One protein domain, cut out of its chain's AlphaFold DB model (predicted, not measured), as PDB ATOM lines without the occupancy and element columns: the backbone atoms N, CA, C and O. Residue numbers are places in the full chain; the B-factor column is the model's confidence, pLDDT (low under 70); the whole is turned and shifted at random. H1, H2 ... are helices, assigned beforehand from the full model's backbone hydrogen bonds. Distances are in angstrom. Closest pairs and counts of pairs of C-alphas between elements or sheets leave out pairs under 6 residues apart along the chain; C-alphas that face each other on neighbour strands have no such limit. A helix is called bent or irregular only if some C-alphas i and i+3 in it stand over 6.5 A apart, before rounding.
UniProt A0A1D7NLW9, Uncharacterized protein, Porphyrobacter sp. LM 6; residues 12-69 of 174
ATOM      1  N   GLN A  12     -22.535 -58.912  30.390       73.81
ATOM      2  CA  GLN A  12     -22.602 -58.072  29.189       73.81
ATOM      3  C   GLN A  12     -23.503 -56.849  29.399       73.81
ATOM      4  O   GLN A  12     -23.141 -55.744  28.993       73.81
ATOM      5  N   ARG A  13     -24.644 -57.023  30.075       75.38
ATOM      6  CA  ARG A  13     -25.566 -55.928  30.408       75.38
ATOM      7  C   ARG A  13     -24.934 -54.927  31.367       75.38
ATOM      8  O   ARG A  13     -25.076 -53.730  31.143       75.38
ATOM      9  N   ASP A  14     -24.179 -55.400  32.349       82.06
ATOM     10  CA  ASP A  14     -23.486 -54.536  33.307       82.06
ATOM     11  C   ASP A  14     -22.364 -53.742  32.628       82.06
ATOM     12  O   ASP A  14     -22.230 -52.539  32.846       82.06
ATOM     13  N   SER A  15     -21.630 -54.375  31.703       79.88
ATOM     14  CA  SER A  15     -20.617 -53.683  30.895       79.88
ATOM     15  C   SER A  15     -21.224 -52.613  29.980       79.88
ATOM     16  O   SER A  15     -20.640 -51.548  29.793       79.88
ATOM     17  N   LEU A  16     -22.422 -52.855  29.439       81.31
ATOM     18  CA  LEU A  16     -23.171 -51.868  28.661       81.31
ATOM     19  C   LEU A  16     -23.659 -50.721  29.549       81.31
ATOM     20  O   LEU A  16     -23.497 -49.566  29.167       81.31
ATOM     21  N   ARG A  17     -24.182 -51.019  30.745       84.62
ATOM     22  CA  ARG A  17     -24.629 -50.011  31.719       84.62
ATOM     23  C   ARG A  17     -23.491 -49.094  32.152       84.62
ATOM     24  O   ARG A  17     -23.637 -47.881  32.071       84.62
ATOM     25  N   ALA A  18     -22.337 -49.665  32.494       85.06
ATOM     26  CA  ALA A  18     -21.149 -48.905  32.870       85.06
ATOM     27  C   ALA A  18     -20.632 -48.021  31.721       85.06
ATOM     28  O   ALA A  18     -20.197 -46.891  31.940       85.06
ATOM     29  N   ARG A  19     -20.700 -48.507  30.474       82.81
ATOM     30  CA  ARG A  19     -20.295 -47.730  29.290       82.81
ATOM     31  C   ARG A  19     -21.278 -46.611  28.958       82.81
ATOM     32  O   ARG A  19     -20.820 -45.550  28.543       82.81
ATOM     33  N   ILE A  20     -22.581 -46.834  29.138       82.12
ATOM     34  CA  ILE A  20     -23.620 -45.812  28.948       82.12
ATOM     35  C   ILE A  20     -23.482 -44.735  30.017       82.12
ATOM     36  O   ILE A  20     -23.398 -43.571  29.663       82.12
ATOM     37  N   GLU A  21     -23.327 -45.100  31.287       82.62
ATOM     38  CA  GLU A  21     -23.160 -44.129  32.372       82.62
ATOM     39  C   GLU A  21     -21.872 -43.302  32.207       82.62
ATOM     40  O   GLU A  21     -21.872 -42.083  32.368       82.62
ATOM     41  N   ALA A  22     -20.772 -43.935  31.786       77.19
ATOM     42  CA  ALA A  22     -19.538 -43.225  31.453       77.19
ATOM     43  C   ALA A  22     -19.680 -42.324  30.210       77.19
ATOM     44  O   ALA A  22     -18.992 -41.308  30.104       77.19
ATOM     45  N   ALA A  23     -20.529 -42.694  29.245       70.62
ATOM     46  CA  ALA A  23     -20.821 -41.873  28.072       70.62
ATOM     47  C   ALA A  23     -21.765 -40.710  28.408       70.62
ATOM     48  O   ALA A  23     -21.525 -39.599  27.946       70.62
ATOM     49  N   GLU A  24     -22.769 -40.935  29.251       69.69
ATOM     50  CA  GLU A  24     -23.711 -39.922  29.722       69.69
ATOM     51  C   GLU A  24     -23.028 -38.888  30.610       69.69
ATOM     52  O   GLU A  24     -23.276 -37.707  30.417       69.69
ATOM     53  N   ARG A  25     -22.090 -39.276  31.487       72.69
ATOM     54  CA  ARG A  25     -21.296 -38.301  32.262       72.69
ATOM     55  C   ARG A  25     -20.507 -37.348  31.357       72.69
ATOM     56  O   ARG A  25     -20.576 -36.140  31.540       72.69
ATOM     57  N   ARG A  26     -19.860 -37.865  30.304       61.09
ATOM     58  CA  ARG A  26     -19.132 -37.039  29.316       61.09
ATOM     59  C   ARG A  26     -20.044 -36.155  28.462       61.09
ATOM     60  O   ARG A  26     -19.600 -35.119  27.976       61.09
ATOM     61  N   ASN A  27     -21.286 -36.580  28.242       63.66
ATOM     62  CA  ASN A  27     -22.262 -35.843  27.441       63.66
ATOM     63  C   ASN A  27     -23.039 -34.817  28.284       63.66
ATOM     64  O   ASN A  27     -23.429 -33.782  27.768       63.66
ATOM     65  N   ALA A  28     -23.233 -35.073  29.580       63.94
ATOM     66  CA  ALA A  28     -23.868 -34.158  30.528       63.94
ATOM     67  C   ALA A  28     -22.962 -32.970  30.890       63.94
ATOM     68  O   ALA A  28     -23.452 -31.878  31.156       63.94
ATOM     69  N   GLU A  29     -21.641 -33.162  30.850       62.41
ATOM     70  CA  GLU A  29     -20.645 -32.100  31.044       62.41
ATOM     71  C   GLU A  29     -20.543 -31.131  29.847       62.41
ATOM     72  O   GLU A  29     -19.942 -30.064  29.974       62.41
ATOM     73  N   ARG A  30     -21.139 -31.455  28.685       63.44
ATOM     74  CA  ARG A  30     -21.157 -30.594  27.488       63.44
ATOM     75  C   ARG A  30     -22.589 -30.274  27.065       63.44
ATOM     76  O   ARG A  30     -23.342 -31.150  26.661       63.44
ATOM     77  N   SER A  31     -22.965 -28.997  27.071       70.31
ATOM     78  CA  SER A  31     -24.251 -28.566  26.508       70.31
ATOM     79  C   SER A  31     -24.332 -28.900  25.009       70.31
ATOM     80  O   SER A  31     -23.396 -28.637  24.244       70.31
ATOM     81  N   LEU A  32     -25.477 -29.433  24.558       63.28
ATOM     82  CA  LEU A  32     -25.764 -29.650  23.130       63.28
ATOM     83  C   LEU A  32     -25.632 -28.350  22.325       63.28
ATOM     84  O   LEU A  32     -25.193 -28.372  21.176       63.28
ATOM     85  N   GLY A  33     -25.976 -27.216  22.944       77.00
ATOM     86  CA  GLY A  33     -25.837 -25.897  22.339       77.00
ATOM     87  C   GLY A  33     -24.378 -25.515  22.099       77.00
ATOM     88  O   GLY A  33     -24.055 -25.013  21.024       77.00
ATOM     89  N   ASP A  34     -23.486 -25.812  23.044       83.62
ATOM     90  CA  ASP A  34     -22.058 -25.511  22.905       83.62
ATOM     91  C   ASP A  34     -21.397 -26.422  21.873       83.62
ATOM     92  O   ASP A  34     -20.657 -25.938  21.021       83.62
ATOM     93  N   THR A  35     -21.763 -27.707  21.850       81.88
ATOM     94  CA  THR A  35     -21.281 -28.655  20.831       81.88
ATOM     95  C   THR A  35     -21.732 -28.242  19.430       81.88
ATOM     96  O   THR A  35     -20.933 -28.240  18.495       81.88
ATOM     97  N   ALA A  36     -22.997 -27.838  19.271       84.31
ATOM     98  CA  ALA A  36     -23.501 -27.339  17.995       84.31
ATOM     99  C   ALA A  36     -22.794 -26.043  17.572       84.31
ATOM    100  O   ALA A  36     -22.466 -25.869  16.398       84.31
ATOM    101  N   ARG A  37     -22.525 -25.136  18.517       85.69
ATOM    102  CA  ARG A  37     -21.869 -23.852  18.246       85.69
ATOM    103  C   ARG A  37     -20.385 -24.011  17.925       85.69
ATOM    104  O   ARG A  37     -19.876 -23.293  17.067       85.69
ATOM    105  N   GLU A  38     -19.709 -24.946  18.577       90.62
ATOM    106  CA  GLU A  38     -18.323 -25.318  18.296       90.62
ATOM    107  C   GLU A  38     -18.206 -26.018  16.941       90.62
ATOM    108  O   GLU A  38     -17.391 -25.608  16.119       90.62
ATOM    109  N   ALA A  39     -19.089 -26.975  16.645       90.38
ATOM    110  CA  ALA A  39     -19.149 -27.616  15.334       90.38
ATOM    111  C   ALA A  39     -19.450 -26.608  14.212       90.38
ATOM    112  O   ALA A  39     -18.830 -26.664  13.151       90.38
ATOM    113  N   ALA A  40     -20.355 -25.653  14.443       90.75
ATOM    114  CA  ALA A  40     -20.649 -24.591  13.484       90.75
ATOM    115  C   ALA A  40     -19.435 -23.681  13.244       90.75
ATOM    116  O   ALA A  40     -19.121 -23.381  12.093       90.75
ATOM    117  N   LYS A  41     -18.722 -23.272  14.303       95.56
ATOM    118  CA  LYS A  41     -17.473 -22.501  14.169       95.56
ATOM    119  C   LYS A  41     -16.411 -23.288  13.408       95.56
ATOM    120  O   LYS A  41     -15.884 -22.776  12.428       95.56
ATOM    121  N   ALA A  42     -16.195 -24.550  13.770       94.69
ATOM    122  CA  ALA A  42     -15.255 -25.429  13.083       94.69
ATOM    123  C   ALA A  42     -15.603 -25.607  11.597       94.69
ATOM    124  O   ALA A  42     -14.711 -25.604  10.756       94.69
ATOM    125  N   ALA A  43     -16.888 -25.707  11.244       91.31
ATOM    126  CA  ALA A  43     -17.325 -25.777   9.851       91.31
ATOM    127  C   ALA A  43     -17.055 -24.470   9.083       91.31
ATOM    128  O   ALA A  43     -16.625 -24.512   7.927       91.31
ATOM    129  N   VAL A  44     -17.269 -23.310   9.714       95.25
ATOM    130  CA  VAL A  44     -16.947 -22.000   9.122       95.25
ATOM    131  C   VAL A  44     -15.440 -21.858   8.918       95.25
ATOM    132  O   VAL A  44     -15.005 -21.481   7.828       95.25
ATOM    133  N   ASP A  45     -14.645 -22.215   9.924       96.38
ATOM    134  CA  ASP A  45     -13.185 -22.156   9.859       96.38
ATOM    135  C   ASP A  45     -12.639 -23.126   8.807       96.38
ATOM    136  O   ASP A  45     -11.803 -22.752   7.984       96.38
ATOM    137  N   TYR A  46     -13.185 -24.342   8.740       93.50
ATOM    138  CA  TYR A  46     -12.835 -25.324   7.718       93.50
ATOM    139  C   TYR A  46     -13.190 -24.850   6.306       93.50
ATOM    140  O   TYR A  46     -12.411 -25.067   5.380       93.50
ATOM    141  N   THR A  47     -14.330 -24.175   6.129       94.62
ATOM    142  CA  THR A  47     -14.736 -23.610   4.831       94.62
ATOM    143  C   THR A  47     -13.790 -22.504   4.385       94.62
ATOM    144  O   THR A  47     -13.413 -22.454   3.218       94.62
ATOM    145  N   ARG A  48     -13.358 -21.645   5.316       95.88
ATOM    146  CA  ARG A  48     -12.353 -20.608   5.044       95.88
ATOM    147  C   ARG A  48     -10.996 -21.208   4.687       95.88
ATOM    148  O   ARG A  48     -10.334 -20.698   3.793       95.88
ATOM    149  N   ALA A  49     -10.600 -22.285   5.363       97.31
ATOM    150  CA  ALA A  49      -9.340 -22.973   5.104       97.31
ATOM    151  C   ALA A  49      -9.361 -23.807   3.809       97.31
ATOM    152  O   ALA A  49      -8.324 -23.973   3.176       97.31
ATOM    153  N   ASN A  50     -10.528 -24.322   3.402       93.56
ATOM    154  CA  ASN A  50     -10.672 -25.246   2.272       93.56
ATOM    155  C   ASN A  50     -11.850 -24.870   1.349       93.56
ATOM    156  O   ASN A  50     -12.757 -25.689   1.144       93.56
ATOM    157  N   PRO A  51     -11.863 -23.665   0.752       90.56
ATOM    158  CA  PRO A  51     -12.997 -23.203  -0.049       90.56
ATOM    159  C   PRO A  51     -13.265 -24.125  -1.247       90.56
ATOM    160  O   PRO A  51     -14.411 -24.484  -1.515       90.56
ATOM    161  N   LEU A  52     -12.206 -24.604  -1.911       90.94
ATOM    162  CA  LEU A  52     -12.323 -25.505  -3.061       90.94
ATOM    163  C   LEU A  52     -12.880 -26.883  -2.680       90.94
ATOM    164  O   LEU A  52     -13.687 -27.440  -3.420       90.94
ATOM    165  N   THR A  53     -12.505 -27.430  -1.522       92.31
ATOM    166  CA  THR A  53     -13.000 -28.738  -1.063       92.31
ATOM    167  C   THR A  53     -14.480 -28.681  -0.714       92.31
ATOM    168  O   THR A  53     -15.217 -29.611  -1.033       92.31
ATOM    169  N   VAL A  54     -14.936 -27.590  -0.094       93.38
ATOM    170  CA  VAL A  54     -16.356 -27.407   0.230       93.38
ATOM    171  C   VAL A  54     -17.183 -27.224  -1.042       93.38
ATOM    172  O   VAL A  54     -18.196 -27.905  -1.201       93.38
ATOM    173  N   ILE A  55     -16.733 -26.380  -1.977       88.00
ATOM    174  CA  ILE A  55     -17.406 -26.188  -3.272       88.00
ATOM    175  C   ILE A  55     -17.442 -27.508  -4.057       88.00
ATOM    176  O   ILE A  55     -18.505 -27.931  -4.510       88.00
ATOM    177  N   GLY A  56     -16.308 -28.204  -4.160       91.06
ATOM    178  CA  GLY A  56     -16.215 -29.500  -4.833       91.06
ATOM    179  C   GLY A  56     -17.098 -30.569  -4.184       91.06
ATOM    180  O   GLY A  56     -17.789 -31.309  -4.885       91.06
ATOM    181  N   GLY A  57     -17.145 -30.614  -2.850       93.19
ATOM    182  CA  GLY A  57     -18.010 -31.518  -2.095       93.19
ATOM    183  C   GLY A  57     -19.495 -31.236  -2.324       93.19
ATOM    184  O   GLY A  57     -20.263 -32.161  -2.590       93.19
ATOM    185  N   ALA A  58     -19.898 -29.963  -2.297       91.50
ATOM    186  CA  ALA A  58     -21.273 -29.554  -2.570       91.50
ATOM    187  C   ALA A  58     -21.706 -29.919  -3.999       91.50
ATOM    188  O   ALA A  58     -22.791 -30.473  -4.191       91.50
ATOM    189  N   LEU A  59     -20.841 -29.685  -4.991       87.50
ATOM    190  CA  LEU A  59     -21.088 -30.077  -6.380       87.50
ATOM    191  C   LEU A  59     -21.227 -31.596  -6.526       87.50
ATOM    192  O   LEU A  59     -22.179 -32.067  -7.149       87.50
ATOM    193  N   ALA A  60     -20.330 -32.373  -5.914       87.25
ATOM    194  CA  ALA A  60     -20.383 -33.833  -5.962       87.25
ATOM    195  C   ALA A  60     -21.683 -34.384  -5.349       87.25
ATOM    196  O   ALA A  60     -22.338 -35.239  -5.948       87.25
ATOM    197  N   VAL A  61     -22.096 -33.861  -4.191       91.81
ATOM    198  CA  VAL A  61     -23.346 -34.258  -3.522       91.81
ATOM    199  C   VAL A  61     -24.568 -33.855  -4.350       91.81
ATOM    200  O   VAL A  61     -25.471 -34.670  -4.547       91.81
ATOM    201  N   GLY A  62     -24.589 -32.635  -4.892       85.31
ATOM    202  CA  GLY A  62     -25.674 -32.153  -5.748       85.31
ATOM    203  C   GLY A  62     -25.843 -32.999  -7.012       85.31
ATOM    204  O   GLY A  62     -26.964 -33.379  -7.360       85.31
ATOM    205  N   LEU A  63     -24.736 -33.375  -7.656       86.75
ATOM    206  CA  LEU A  63     -24.747 -34.268  -8.815       86.75
ATOM    207  C   LEU A  63     -25.210 -35.678  -8.447       86.75
ATOM    208  O   LEU A  63     -26.044 -36.241  -9.153       86.75
ATOM    209  N   ALA A  64     -24.736 -36.237  -7.332       84.25
ATOM    210  CA  ALA A  64     -25.179 -37.548  -6.868       84.25
ATOM    211  C   ALA A  64     -26.700 -37.573  -6.637       84.25
ATOM    212  O   ALA A  64     -27.400 -38.431  -7.179       84.25
ATOM    213  N   ILE A  65     -27.240 -36.590  -5.909       85.56
ATOM    214  CA  ILE A  65     -28.681 -36.474  -5.632       85.56
ATOM    215  C   ILE A  65     -29.481 -36.247  -6.925       85.56
ATOM    216  O   ILE A  65     -30.516 -36.889  -7.145       85.56
ATOM    217  N   GLY A  66     -28.992 -35.373  -7.808       79.62
ATOM    218  CA  GLY A  66     -29.616 -35.087  -9.098       79.62
ATOM    219  C   GLY A  66     -29.673 -36.311 -10.018       79.62
ATOM    220  O   GLY A  66     -30.685 -36.552 -10.671       79.62
ATOM    221  N   LEU A  67     -28.631 -37.144 -10.039       85.44
ATOM    222  CA  LEU A  67     -28.592 -38.364 -10.856       85.44
ATOM    223  C   LEU A  67     -29.435 -39.506 -10.271       85.44
ATOM    224  O   LEU A  67     -29.994 -40.326 -11.016       85.44
ATOM    225  N   LEU A  68     -29.557 -39.558  -8.945       85.38
ATOM    226  CA  LEU A  68     -30.385 -40.548  -8.258       85.38
ATOM    227  C   LEU A  68     -31.884 -40.270  -8.450       85.38
ATOM    228  O   LEU A  68     -32.675 -41.209  -8.586       85.38
ATOM    229  N   THR A  69     -32.291 -39.005  -8.561       83.44
ATOM    230  CA  THR A  69     -33.691 -38.641  -8.824       83.44
ATOM    231  C   THR A  69     -34.071 -38.817 -10.300       83.44
ATOM    232  O   THR A  69     -33.386 -38.369 -11.215       83.44
TER     233      THR A  69
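AT A GLANCE: This is residues 12 to 69 of the 174 residues of an uncharacterized protein of Porphyrobacter sp. LM 6 (UniProt A0A1D7NLW9). Three helices follow one another end to end in an open, three-sided frame: H2 makes the crossbar, and H1 and H3 extend from its two ends as legs toward the same side. The space between the legs is empty, and H2 and H3 meet at a corner. The printed part has 58 residues with three named helices, in the order H1, H2, H3, and no named strand; the class is all helix. The whole is extended, with a radius of gyration of the C-alphas of 18.6 A, and flat, spanning 47 by 29 by 16 A.

IN THESE COORDINATES: H2, residues 32 to 49, measures 25.3 A from first to last C-alpha and begins with C-alpha 32 at (-25.764, -29.650, 23.130). H3, residues 51 to 68, measures 25.9 A and ends with C-alpha 68 at (-30.385, -40.548, -8.258). H1, residues 12 to 28, measures 24.0 A and begins with C-alpha 12 at (-22.602, -58.072, 29.189). No helix is bent or irregular.

HOW THE PARTS SIT: H2 and H3 are close but not clearly touching; their closest C-alphas, those of Thr 47 and Val 54, are 6.2 A apart. Their lines are about perpendicular, at 74 degrees, and their centres are 20.3 A apart. H1 is apart from H2 and from H3. In H2 and H3 every O i to N i+4 pair is within hydrogen-bond range; in H1 12 of 13 are.

THE WHOLE: The C-alphas farthest apart, those of Asp 14 and Leu 52, are 47.9 A apart. The printed part has no cut. The links H1 to H2, of 3 residues, and H2 to H3, of 1 residue, are tight. Residues 12 to 26 of H1 stand free, as do residues 56 to 69, of which 56 to 68 belong to H3. The mean pLDDT of the printed part is 83.7; residue 24, residues 26 to 30 and residue 32 are under 70.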